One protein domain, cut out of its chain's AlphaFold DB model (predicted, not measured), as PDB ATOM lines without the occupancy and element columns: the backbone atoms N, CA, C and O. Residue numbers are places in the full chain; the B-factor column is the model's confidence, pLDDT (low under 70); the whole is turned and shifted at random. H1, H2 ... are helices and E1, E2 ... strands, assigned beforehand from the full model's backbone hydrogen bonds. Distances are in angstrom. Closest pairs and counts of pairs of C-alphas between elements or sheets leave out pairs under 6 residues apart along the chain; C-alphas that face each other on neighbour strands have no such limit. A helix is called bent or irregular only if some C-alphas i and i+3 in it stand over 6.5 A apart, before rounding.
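AT A GLANCE: This is residues 16 to 97 of the 113 residues of an uncharacterized protein of marine sediment metagenome (UniProt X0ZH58). A long single helix, H1, makes the spine of a rod, with a small two-stranded hairpin, E1 and E2, at its first end and, towards its other end, a second hairpin, E3 and E4, and a slanting helix, H2, packed on it. Between these two groups residues 32 to 39 of H1 stand free. The 82 printed residues hold two named helices and four named strands in the order E1, E2, H1, E3, E4, H2; each sheet is one antiparallel pair, E1 - E2 and E3 - E4, and the class is mixed, helices and strands. The whole is extended, with a radius of gyration of the C-alphas of 18.3 A and spans of 65 by 26 by 16 A.

IN THESE COORDINATES: E1 is residues 22 to 24, with C-alpha 22 at (150.001, 185.887, 189.469), and E2 is residues 27 to 29. H1 is residues 31 to 57, 39.5 A long from C-alpha 31 at (144.517, 180.941, 183.031) to C-alpha 57. E3 is residues 61 to 65, 11.3 A long, and E4 is residues 68 to 71, 10.2 A long. H2 is residues 75 to 89, 20.8 A long, with C-alpha 89 at (151.291, 153.562, 173.661). H2 is irregular: C-alphas 76 and 79 are 8.0 A apart.

HOW THE PARTS SIT: E1 and E2 form a hairpin, antiparallel at 139 degrees, with N 24 and O 27 2.8 A apart and N 29 and O 22 2.8 A apart, within hydrogen-bond range. E1 is apart from H1. E3 and E4 form a second hairpin, antiparallel at 161 degrees, with N 62 and O 70 2.8 A apart and N 70 and O 63 2.9 A apart. The closest C-alphas of H1 and E3 are those of Glu 55 and Val 61, 5.9 A apart. Those of H1 and E4 are Ile 51 and Val 69, 7.0 A apart. H1, with residues 50 to 54 alone, touches residues 85 to 89 of H2; their closest C-alphas, of Trp 50 and Ile 89, are 6.0 A apart. H1 and H2 run opposite ways at a steep tilt of 39 degrees. E4 and H2 are near each other, with 9 pairs of C-alphas within 10 A, while E3 and H2 are apart. In H1 every O i to N i+4 pair is within hydrogen-bond range; in H2 9 of 11 are.

THE WHOLE: The two C-alphas farthest apart, those of Lys 18 and Ser 76, are 65.0 A apart. The printed part has no cut, and the five links between its elements are tight. The mean pLDDT of the printed part is 96.2, and no printed residue is under 70.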
ATOM      1  N   LEU A  16     150.269 186.686 194.297       96.25
ATOM      2  CA  LEU A  16     149.255 187.534 193.679       96.25
ATOM      3  C   LEU A  16     149.602 189.003 193.932       96.25
ATOM      4  O   LEU A  16     149.885 189.379 195.072       96.25
ATOM      5  N   ASP A  17     149.598 189.834 192.893       95.31
ATOM      6  CA  ASP A  17     149.742 191.280 193.062       95.31
ATOM      7  C   ASP A  17     148.392 191.980 193.305       95.31
ATOM      8  O   ASP A  17     147.317 191.383 193.239       95.31
ATOM      9  N   LYS A  18     148.436 193.291 193.578       95.75
ATOM     10  CA  LYS A  18     147.233 194.102 193.847       95.75
ATOM     11  C   LYS A  18     146.273 194.208 192.652       95.75
ATOM     12  O   LYS A  18     145.139 194.631 192.842       95.75
ATOM     13  N   LYS A  19     146.723 193.880 191.437       93.62
ATOM     14  CA  LYS A  19     145.924 193.886 190.203       93.62
ATOM     15  C   LYS A  19     145.364 192.496 189.875       93.62
ATOM     16  O   LYS A  19     144.710 192.346 188.848       93.62
ATOM     17  N   GLY A  20     145.610 191.495 190.724       92.19
ATOM     18  CA  GLY A  20     145.162 190.121 190.513       92.19
ATOM     19  C   GLY A  20     146.046 189.313 189.558       92.19
ATOM     20  O   GLY A  20     145.640 188.236 189.132       92.19
ATOM     21  N   ILE A  21     147.246 189.797 189.216       94.06
ATOM     22  CA  ILE A  21     148.187 189.061 188.364       94.06
ATOM     23  C   ILE A  21     149.016 188.123 189.240       94.06
ATOM     24  O   ILE A  21     149.539 188.520 190.287       94.06
ATOM     25  N   ILE A  22     149.160 186.874 188.800       95.81
ATOM     26  CA  ILE A  22     150.001 185.887 189.469       95.81
ATOM     27  C   ILE A  22     151.417 185.993 188.902       95.81
ATOM     28  O   ILE A  22     151.631 185.827 187.704       95.81
ATOM     29  N   HIS A  23     152.395 186.227 189.768       96.06
ATOM     30  CA  HIS A  23     153.820 186.229 189.433       96.06
ATOM     31  C   HIS A  23     154.479 185.016 190.065       96.06
ATOM     32  O   HIS A  23     154.274 184.772 191.250       96.06
ATOM     33  N   TYR A  24     155.301 184.289 189.322       95.94
ATOM     34  CA  TYR A  24     156.129 183.196 189.830       95.94
ATOM     35  C   TYR A  24     157.597 183.438 189.463       95.94
ATOM     36  O   TYR A  24     157.933 184.438 188.834       95.94
ATOM     37  N   HIS A  25     158.495 182.554 189.895       95.44
ATOM     38  CA  HIS A  25     159.940 182.738 189.745       95.44
ATOM     39  C   HIS A  25     160.399 183.048 188.306       95.44
ATOM     40  O   HIS A  25     161.341 183.817 188.143       95.44
ATOM     41  N   TRP A  26     159.711 182.516 187.288       93.06
ATOM     42  CA  TRP A  26     160.097 182.667 185.879       93.06
ATOM     43  C   TRP A  26     159.179 183.580 185.052       93.06
ATOM     44  O   TRP A  26     159.331 183.642 183.837       93.06
ATOM     45  N   GLY A  27     158.224 184.287 185.668       93.81
ATOM     46  CA  GLY A  27     157.367 185.228 184.938       93.81
ATOM     47  C   GLY A  27     155.973 185.397 185.528       93.81
ATOM     48  O   GLY A  27     155.775 185.300 186.739       93.81
ATOM     49  N   THR A  28     154.997 185.657 184.665       95.12
ATOM     50  CA  THR A  28     153.582 185.788 185.028       95.12
ATOM     51  C   THR A  28     152.796 184.544 184.631       95.12
ATOM     52  O   THR A  28     153.119 183.859 183.663       95.12
ATOM     53  N   LEU A  29     151.750 184.244 185.395       94.56
ATOM     54  CA  LEU A  29     150.791 183.189 185.107       94.56
ATOM     55  C   LEU A  29     149.422 183.805 184.861       94.56
ATOM     56  O   LEU A  29     149.000 184.748 185.530       94.56
ATOM     57  N   TRP A  30     148.719 183.214 183.912       92.56
ATOM     58  CA  TRP A  30     147.330 183.493 183.592       92.56
ATOM     59  C   TRP A  30     146.644 182.164 183.257       92.56
ATOM     60  O   TRP A  30     147.316 181.140 183.117       92.56
ATOM     61  N   GLY A  31     145.313 182.168 183.151       91.88
ATOM     62  CA  GLY A  31     144.517 180.941 183.031       91.88
ATOM     63  C   GLY A  31     145.000 179.985 181.937       91.88
ATOM     64  O   GLY A  31     145.208 178.811 182.217       91.88
ATOM     65  N   GLY A  32     145.267 180.482 180.727       94.88
ATOM     66  CA  GLY A  32     145.726 179.638 179.621       94.88
ATOM     67  C   GLY A  32     147.119 179.051 179.832       94.88
ATOM     68  O   GLY A  32     147.293 177.866 179.587       94.88
ATOM     69  N   ALA A  33     148.073 179.809 180.386       94.12
ATOM     70  CA  ALA A  33     149.397 179.268 180.714       94.12
ATOM     71  C   ALA A  33     149.328 178.166 181.787       94.12
ATOM     72  O   ALA A  33     150.096 177.209 181.765       94.12
ATOM     73  N   ILE A  34     148.399 178.281 182.741       94.81
ATOM     74  CA  ILE A  34     148.182 177.231 183.743       94.81
ATOM     75  C   ILE A  34     147.586 175.987 183.078       94.81
ATOM     76  O   ILE A  34     148.102 174.892 183.292       94.81
ATOM     77  N   THR A  35     146.548 176.149 182.253       96.81
ATOM     78  CA  THR A  35     145.915 175.041 181.520       96.81
ATOM     79  C   THR A  35     146.915 174.310 180.626       96.81
ATOM     80  O   THR A  35     147.007 173.088 180.692       96.81
ATOM     81  N   GLU A  36     147.708 175.046 179.847       96.94
ATOM     82  CA  GLU A  36     148.746 174.489 178.976       96.94
ATOM     83  C   GLU A  36     149.764 173.664 179.774       96.94
ATOM     84  O   GLU A  36     150.018 172.504 179.443       96.94
ATOM     85  N   ASN A  37     150.290 174.216 180.871       96.00
ATOM     86  CA  ASN A  37     151.269 173.515 181.699       96.00
ATOM     87  C   ASN A  37     150.704 172.235 182.322       96.00
ATOM     88  O   ASN A  37     151.439 171.263 182.476       96.00
ATOM     89  N   VAL A  38     149.423 172.220 182.701       96.94
ATOM     90  CA  VAL A  38     148.765 171.019 183.237       96.94
ATOM     91  C   VAL A  38     148.658 169.942 182.161       96.94
ATOM     92  O   VAL A  38     149.046 168.803 182.414       96.94
ATOM     93  N   VAL A  39     148.192 170.300 180.961       96.62
ATOM     94  CA  VAL A  39     148.049 169.357 179.840       96.62
ATOM     95  C   VAL A  39     149.406 168.780 179.440       96.62
ATOM     96  O   VAL A  39     149.558 167.560 179.387       96.62
ATOM     97  N   GLN A  40     150.423 169.626 179.248       96.56
ATOM     98  CA  GLN A  40     151.774 169.168 178.907       96.56
ATOM     99  C   GLN A  40     152.397 168.321 180.020       96.56
ATOM    100  O   GLN A  40     153.109 167.357 179.743       96.56
ATOM    101  N   ALA A  41     152.134 168.646 181.290       97.19
ATOM    102  CA  ALA A  41     152.630 167.845 182.397       97.19
ATOM    103  C   ALA A  41     152.004 166.439 182.405       97.19
ATOM    104  O   ALA A  41     152.738 165.470 182.578       97.19
ATOM    105  N   ILE A  42     150.698 166.311 182.161       97.12
ATOM    106  CA  ILE A  42     150.031 165.003 182.052       97.12
ATOM    107  C   ILE A  42     150.572 164.215 180.851       97.12
ATOM    108  O   ILE A  42     150.927 163.049 181.007       97.12
ATOM    109  N   ALA A  43     150.719 164.856 179.687       96.81
ATOM    110  CA  ALA A  43     151.309 164.225 178.505       96.81
ATOM    111  C   ALA A  43     152.738 163.718 178.776       96.81
ATOM    112  O   ALA A  43     153.099 162.611 178.388       96.81
ATOM    113  N   ARG A  44     153.546 164.483 179.524       97.19
ATOM    114  CA  ARG A  44     154.893 164.060 179.925       97.19
ATOM    115  C   ARG A  44     154.889 162.854 180.868       97.19
ATOM    116  O   ARG A  44     155.824 162.058 180.806       97.19
ATOM    117  N   ASP A  45     153.889 162.729 181.736       97.44
ATOM    118  CA  ASP A  45     153.769 161.577 182.639       97.44
ATOM    119  C   ASP A  45     153.425 160.298 181.865       97.44
ATOM    120  O   ASP A  45     154.005 159.249 182.148       97.44
ATOM    121  N   LEU A  46     152.555 160.398 180.854       97.94
ATOM    122  CA  LEU A  46     152.261 159.298 179.926       97.94
ATOM    123  C   LEU A  46     153.500 158.893 179.125       97.94
ATOM    124  O   LEU A  46     153.874 157.725 179.133       97.94
ATOM    125  N   LEU A  47     154.198 159.864 178.525       97.75
ATOM    126  CA  LEU A  47     155.429 159.603 177.780       97.75
ATOM    127  C   LEU A  47     156.480 158.903 178.651       97.75
ATOM    128  O   LEU A  47     157.117 157.952 178.209       97.75
ATOM    129  N   GLY A  48     156.649 159.339 179.904       97.19
ATOM    130  CA  GLY A  48     157.553 158.687 180.852       97.19
ATOM    131  C   GLY A  48     157.192 157.220 181.108       97.19
ATOM    132  O   GLY A  48     158.077 156.370 181.110       97.19
ATOM    133  N   TYR A  49     155.902 156.922 181.274       97.62
ATOM    134  CA  TYR A  49     155.408 155.551 181.412       97.62
ATOM    135  C   TYR A  49     155.683 154.712 180.154       97.62
ATOM    136  O   TYR A  49     156.233 153.616 180.263       97.62
ATOM    137  N   TRP A  50     155.371 155.233 178.964       98.31
ATOM    138  CA  TRP A  50     155.587 154.515 177.703       98.31
ATOM    139  C   TRP A  50     157.059 154.235 177.429       98.31
ATOM    140  O   TRP A  50     157.385 153.127 177.019       98.31
ATOM    141  N   ILE A  51     157.960 155.185 177.713       98.19
ATOM    142  CA  ILE A  51     159.408 154.958 177.598       98.19
ATOM    143  C   ILE A  51     159.813 153.748 178.445       98.19
ATOM    144  O   ILE A  51     160.452 152.836 177.930       98.19
ATOM    145  N   MET A  52     159.402 153.706 179.716       97.88
ATOM    146  CA  MET A  52     159.755 152.604 180.616       97.88
ATOM    147  C   MET A  52     159.207 151.255 180.132       97.88
ATOM    148  O   MET A  52     159.913 150.247 180.179       97.88
ATOM    149  N   GLU A  53     157.964 151.220 179.649       98.12
ATOM    150  CA  GLU A  53     157.352 149.990 179.142       98.12
ATOM    151  C   GLU A  53     157.978 149.517 177.824       98.12
ATOM    152  O   GLU A  53     158.222 148.317 177.660       98.12
ATOM    153  N   CYS A  54     158.303 150.441 176.919       97.88
ATOM    154  CA  CYS A  54     159.028 150.142 175.688       97.88
ATOM    155  C   CYS A  54     160.436 149.613 175.987       97.88
ATOM    156  O   CYS A  54     160.799 148.555 175.476       97.88
ATOM    157  N   GLU A  55     161.196 150.258 176.877       97.44
ATOM    158  CA  GLU A  55     162.527 149.777 177.276       97.44
ATOM    159  C   GLU A  55     162.487 148.374 177.886       97.44
ATOM    160  O   GLU A  55     163.360 147.545 177.622       97.44
ATOM    161  N   ARG A  56     161.445 148.076 178.666       97.19
ATOM    162  CA  ARG A  56     161.270 146.779 179.324       97.19
ATOM    163  C   ARG A  56     160.874 145.655 178.361       97.19
ATOM    164  O   ARG A  56     161.247 144.506 178.599       97.19
ATOM    165  N   ARG A  57     160.059 145.944 177.341       96.31
ATOM    166  CA  ARG A  57     159.408 144.922 176.492       96.31
ATOM    167  C   ARG A  57     159.962 144.848 175.074       96.31
ATOM    168  O   ARG A  57     160.022 143.763 174.503       96.31
ATOM    169  N   ILE A  58     160.339 145.989 174.511       96.31
ATOM    170  CA  ILE A  58     160.707 146.142 173.104       96.31
ATOM    171  C   ILE A  58     162.224 146.176 172.957       96.31
ATOM    172  O   ILE A  58     162.783 145.389 172.191       96.31
ATOM    173  N   GLY A  59     162.874 147.064 173.706       94.00
ATOM    174  CA  GLY A  59     164.298 147.354 173.603       94.00
ATOM    175  C   GLY A  59     164.590 148.832 173.876       94.00
ATOM    176  O   GLY A  59     163.672 149.586 174.190       94.00
ATOM    177  N   PRO A  60     165.858 149.262 173.766       95.31
ATOM    178  CA  PRO A  60     166.258 150.622 174.109       95.31
ATOM    179  C   PRO A  60     165.492 151.682 173.310       95.31
ATOM    180  O   PRO A  60     165.500 151.668 172.075       95.31
ATOM    181  N   VAL A  61     164.897 152.637 174.027       97.25
ATOM    182  CA  VAL A  61     164.344 153.854 173.428       97.25
ATOM    183  C   VAL A  61     165.512 154.783 173.115       97.25
ATOM    184  O   VAL A  61     166.237 155.226 174.004       97.25
ATOM    185  N   VAL A  62     165.719 155.065 171.834       96.94
ATOM    186  CA  VAL A  62     166.881 155.829 171.351       96.94
ATOM    187  C   VAL A  62     166.571 157.304 171.127       96.94
ATOM    188  O   VAL A  62     167.484 158.129 171.108       96.94
ATOM    189  N   LEU A  63     165.293 157.642 170.951       95.81
ATOM    190  CA  LEU A  63     164.830 159.001 170.708       95.81
ATOM    191  C   LEU A  63     163.384 159.155 171.180       95.81
ATOM    192  O   LEU A  63     162.581 158.227 171.101       95.81
ATOM    193  N   THR A  64     163.057 160.365 171.628       95.81
ATOM    194  CA  THR A  64     161.676 160.810 171.826       95.81
ATOM    195  C   THR A  64     161.501 162.194 171.220       95.81
ATOM    196  O   THR A  64     162.331 163.072 171.490       95.81
ATOM    197  N   ALA A  65     160.432 162.419 170.461       93.56
ATOM    198  CA  ALA A  65     160.121 163.710 169.853       93.56
ATOM    199  C   ALA A  65     158.651 164.058 170.101       93.56
ATOM    200  O   ALA A  65     157.765 163.452 169.523       93.56
ATOM    201  N   HIS A  66     158.385 165.047 170.959       92.06
ATOM    202  CA  HIS A  66     157.025 165.341 171.432       92.06
ATOM    203  C   HIS A  66     156.363 164.105 172.069       92.06
ATOM    204  O   HIS A  66     156.762 163.723 173.167       92.06
ATOM    205  N   ASP A  67     155.370 163.522 171.409       93.19
ATOM    206  CA  ASP A  67     154.639 162.305 171.765       93.19
ATOM    207  C   ASP A  67     155.181 161.040 171.073       93.19
ATOM    208  O   ASP A  67     154.726 159.937 171.361       93.19
ATOM    209  N   GLU A  68     156.199 161.174 170.223       95.06
ATOM    210  CA  GLU A  68     156.841 160.069 169.516       95.06
ATOM    211  C   GLU A  68     157.883 159.350 170.390       95.06
ATOM    212  O   GLU A  68     158.718 159.986 171.049       95.06
ATOM    213  N   VAL A  69     157.886 158.013 170.333       96.81
ATOM    214  CA  VAL A  69     158.886 157.128 170.950       96.81
ATOM    215  C   VAL A  69     159.531 156.276 169.862       96.81
ATOM    216  O   VAL A  69     158.841 155.574 169.132       96.81
ATOM    217  N   VAL A  70     160.863 156.285 169.783       97.06
ATOM    218  CA  VAL A  70     161.619 155.537 168.768       97.06
ATOM    219  C   VAL A  70     162.533 154.527 169.446       97.06
ATOM    220  O   VAL A  70     163.304 154.875 170.342       97.06
ATOM    221  N   SER A  71     162.488 153.274 168.995       96.69
ATOM    222  CA  SER A  71     163.388 152.203 169.445       96.69
ATOM    223  C   SER A  71     164.102 151.556 168.263       96.69
ATOM    224  O   SER A  71     163.540 151.459 167.175       96.69
ATOM    225  N   MET A  72     165.331 151.087 168.484       95.12
ATOM    226  CA  MET A  72     166.041 150.249 167.512       95.12
ATOM    227  C   MET A  72     165.820 148.778 167.846       95.12
ATOM    228  O   MET A  72     166.036 148.354 168.982       95.12
ATOM    229  N   VAL A  73     165.402 148.003 166.850       95.56
ATOM    230  CA  VAL A  73     165.108 146.571 166.968       95.56
ATOM    231  C   VAL A  73     165.697 145.825 165.777       95.56
ATOM    232  O   VAL A  73     165.928 146.425 164.730       95.56
ATOM    233  N   ASP A  74     165.924 144.522 165.924       95.75
ATOM    234  CA  ASP A  74     166.357 143.687 164.805       95.75
ATOM    235  C   ASP A  74     165.258 143.591 163.734       95.75
ATOM    236  O   ASP A  74     164.083 143.353 164.045       95.75
ATOM    237  N   ASP A  75     165.646 143.694 162.460       95.81
ATOM    238  CA  ASP A  75     164.725 143.639 161.314       95.81
ATOM    239  C   ASP A  75     163.822 142.398 161.339       95.81
ATOM    240  O   ASP A  75     162.642 142.479 160.992       95.81
ATOM    241  N   SER A  76     164.349 141.263 161.812       97.38
ATOM    242  CA  SER A  76     163.641 139.977 161.888       97.38
ATOM    243  C   SER A  76     162.422 139.985 162.817       97.38
ATOM    244  O   SER A  76     161.532 139.152 162.645       97.38
ATOM    245  N   VAL A  77     162.361 140.912 163.780       97.06
ATOM    246  CA  VAL A  77     161.259 141.046 164.751       97.06
ATOM    247  C   VAL A  77     160.559 142.406 164.681       97.06
ATOM    248  O   VAL A  77     159.611 142.645 165.428       97.06
ATOM    249  N   SER A  78     160.993 143.285 163.777       96.44
ATOM    250  CA  SER A  78     160.545 144.679 163.669       96.44
ATOM    251  C   SER A  78     159.021 144.841 163.593       96.44
ATOM    252  O   SER A  78     158.450 145.621 164.349       96.44
ATOM    253  N   ALA A  79     158.337 144.054 162.758       97.50
ATOM    254  CA  ALA A  79     156.879 144.123 162.610       97.50
ATOM    255  C   ALA A  79     156.120 143.738 163.892       97.50
ATOM    256  O   ALA A  79     155.127 144.375 164.239       97.50
ATOM    257  N   VAL A  80     156.602 142.722 164.617       97.88
ATOM    258  CA  VAL A  80     156.015 142.313 165.904       97.88
ATOM    259  C   VAL A  80     156.241 143.406 166.944       97.88
ATOM    260  O   VAL A  80     155.313 143.788 167.648       97.88
ATOM    261  N   ARG A  81     157.456 143.959 166.992       97.81
ATOM    262  CA  ARG A  81     157.832 145.019 167.932       97.81
ATOM    263  C   ARG A  81     157.061 146.313 167.705       97.81
ATOM    264  O   ARG A  81     156.708 146.972 168.677       97.81
ATOM    265  N   LEU A  82     156.764 146.651 166.451       97.81
ATOM    266  CA  LEU A  82     155.909 147.788 166.121       97.81
ATOM    267  C   LEU A  82     154.490 147.593 166.671       97.81
ATOM    268  O   LEU A  82     153.975 148.490 167.331       97.81
ATOM    269  N   ALA A  83     153.880 146.424 166.454       98.12
ATOM    270  CA  ALA A  83     152.548 146.130 166.986       98.12
ATOM    271  C   ALA A  83     152.523 146.175 168.524       98.12
ATOM    272  O   ALA A  83     151.654 146.815 169.108       98.12
ATOM    273  N   GLU A  84     153.520 145.576 169.186       98.12
ATOM    274  CA  GLU A  84     153.644 145.630 170.648       98.12
ATOM    275  C   GLU A  84     153.828 147.064 171.170       98.12
ATOM    276  O   GLU A  84     153.312 147.400 172.234       98.12
ATOM    277  N   MET A  85     154.569 147.911 170.448       98.00
ATOM    278  CA  MET A  85     154.758 149.315 170.811       98.00
ATOM    279  C   MET A  85     153.464 150.120 170.667       98.00
ATOM    280  O   MET A  85     153.140 150.886 171.572       98.00
ATOM    281  N   ILE A  86     152.707 149.916 169.584       98.19
ATOM    282  CA  ILE A  86     151.382 150.527 169.400       98.19
ATOM    283  C   ILE A  86     150.465 150.125 170.561       98.19
ATOM    284  O   ILE A  86     149.894 150.996 171.208       98.19
ATOM    285  N   ASP A  87     150.416 148.837 170.919       97.94
ATOM    286  CA  ASP A  87     149.620 148.362 172.058       97.94
ATOM    287  C   ASP A  87     150.041 149.012 173.389       97.94
ATOM    288  O   ASP A  87     149.200 149.314 174.239       97.94
ATOM    289  N   ILE A  88     151.345 149.230 173.600       97.44
ATOM    290  CA  ILE A  88     151.862 149.914 174.792       97.44
ATOM    291  C   ILE A  88     151.398 151.374 174.820       97.44
ATOM    292  O   ILE A  88     150.896 151.812 175.856       97.44
ATOM    293  N   ILE A  89     151.555 152.114 173.719       96.88
ATOM    294  CA  ILE A  89     151.291 153.562 173.661       96.88
ATOM    295  C   ILE A  89     149.785 153.863 173.648       96.88
ATOM    296  O   ILE A  89     149.344 154.800 174.311       96.88
ATOM    297  N   SER A  90     148.970 153.020 173.009       97.25
ATOM    298  CA  SER A  90     147.502 153.097 173.087       97.25
ATOM    299  C   SER A  90     146.950 152.694 174.464       97.25
ATOM    300  O   SER A  90     145.750 152.799 174.721       97.25
ATOM    301  N   SER A  91     147.809 152.235 175.376       95.62
ATOM    302  CA  SER A  91     147.474 151.952 176.772       95.62
ATOM    303  C   SER A  91     148.115 152.970 177.717       95.62
ATOM    304  O   SER A  91     148.957 153.780 177.335       95.62
ATOM    305  N   GLY A  92     147.737 152.938 178.990       96.38
ATOM    306  CA  GLY A  92     148.331 153.818 179.986       96.38
ATOM    307  C   GLY A  92     148.244 153.253 181.400       96.38
ATOM    308  O   GLY A  92     147.627 152.207 181.623       96.38
ATOM    309  N   PRO A  93     148.884 153.927 182.363       96.88
ATOM    310  CA  PRO A  93     148.804 153.557 183.769       96.88
ATOM    311  C   PRO A  93     147.365 153.679 184.297       96.88
ATOM    312  O   PRO A  93     146.531 154.383 183.738       96.88
ATOM    313  N   GLU A  94     147.071 153.045 185.433       96.56
ATOM    314  CA  GLU A  94     145.713 153.011 186.006       96.56
ATOM    315  C   GLU A  94     145.078 154.404 186.171       96.56
ATOM    316  O   GLU A  94     143.897 154.593 185.885       96.56
ATOM    317  N   TRP A  95     145.864 155.412 186.557       96.75
ATOM    318  CA  TRP A  95     145.367 156.779 186.740       96.75
ATOM    319  C   TRP A  95     144.917 157.455 185.436       96.75
ATOM    320  O   TRP A  95     144.206 158.458 185.500       96.75
ATOM    321  N   SER A  96     145.329 156.951 184.268       96.88
ATOM    322  CA  SER A  96     144.985 157.518 182.961       96.88
ATOM    323  C   SER A  96     143.746 156.878 182.330       96.88
ATOM    324  O   SER A  96     143.445 157.147 181.166       96.88
ATOM    325  N   GLN A  97     143.027 156.025 183.067       94.75
ATOM    326  CA  GLN A  97     141.779 155.431 182.594       94.75
ATOM    327  C   GLN A  97     140.772 156.509 182.165       94.75
ATOM    328  O   GLN A  97     140.531 157.486 182.873       94.75
TER     329      GLN A  97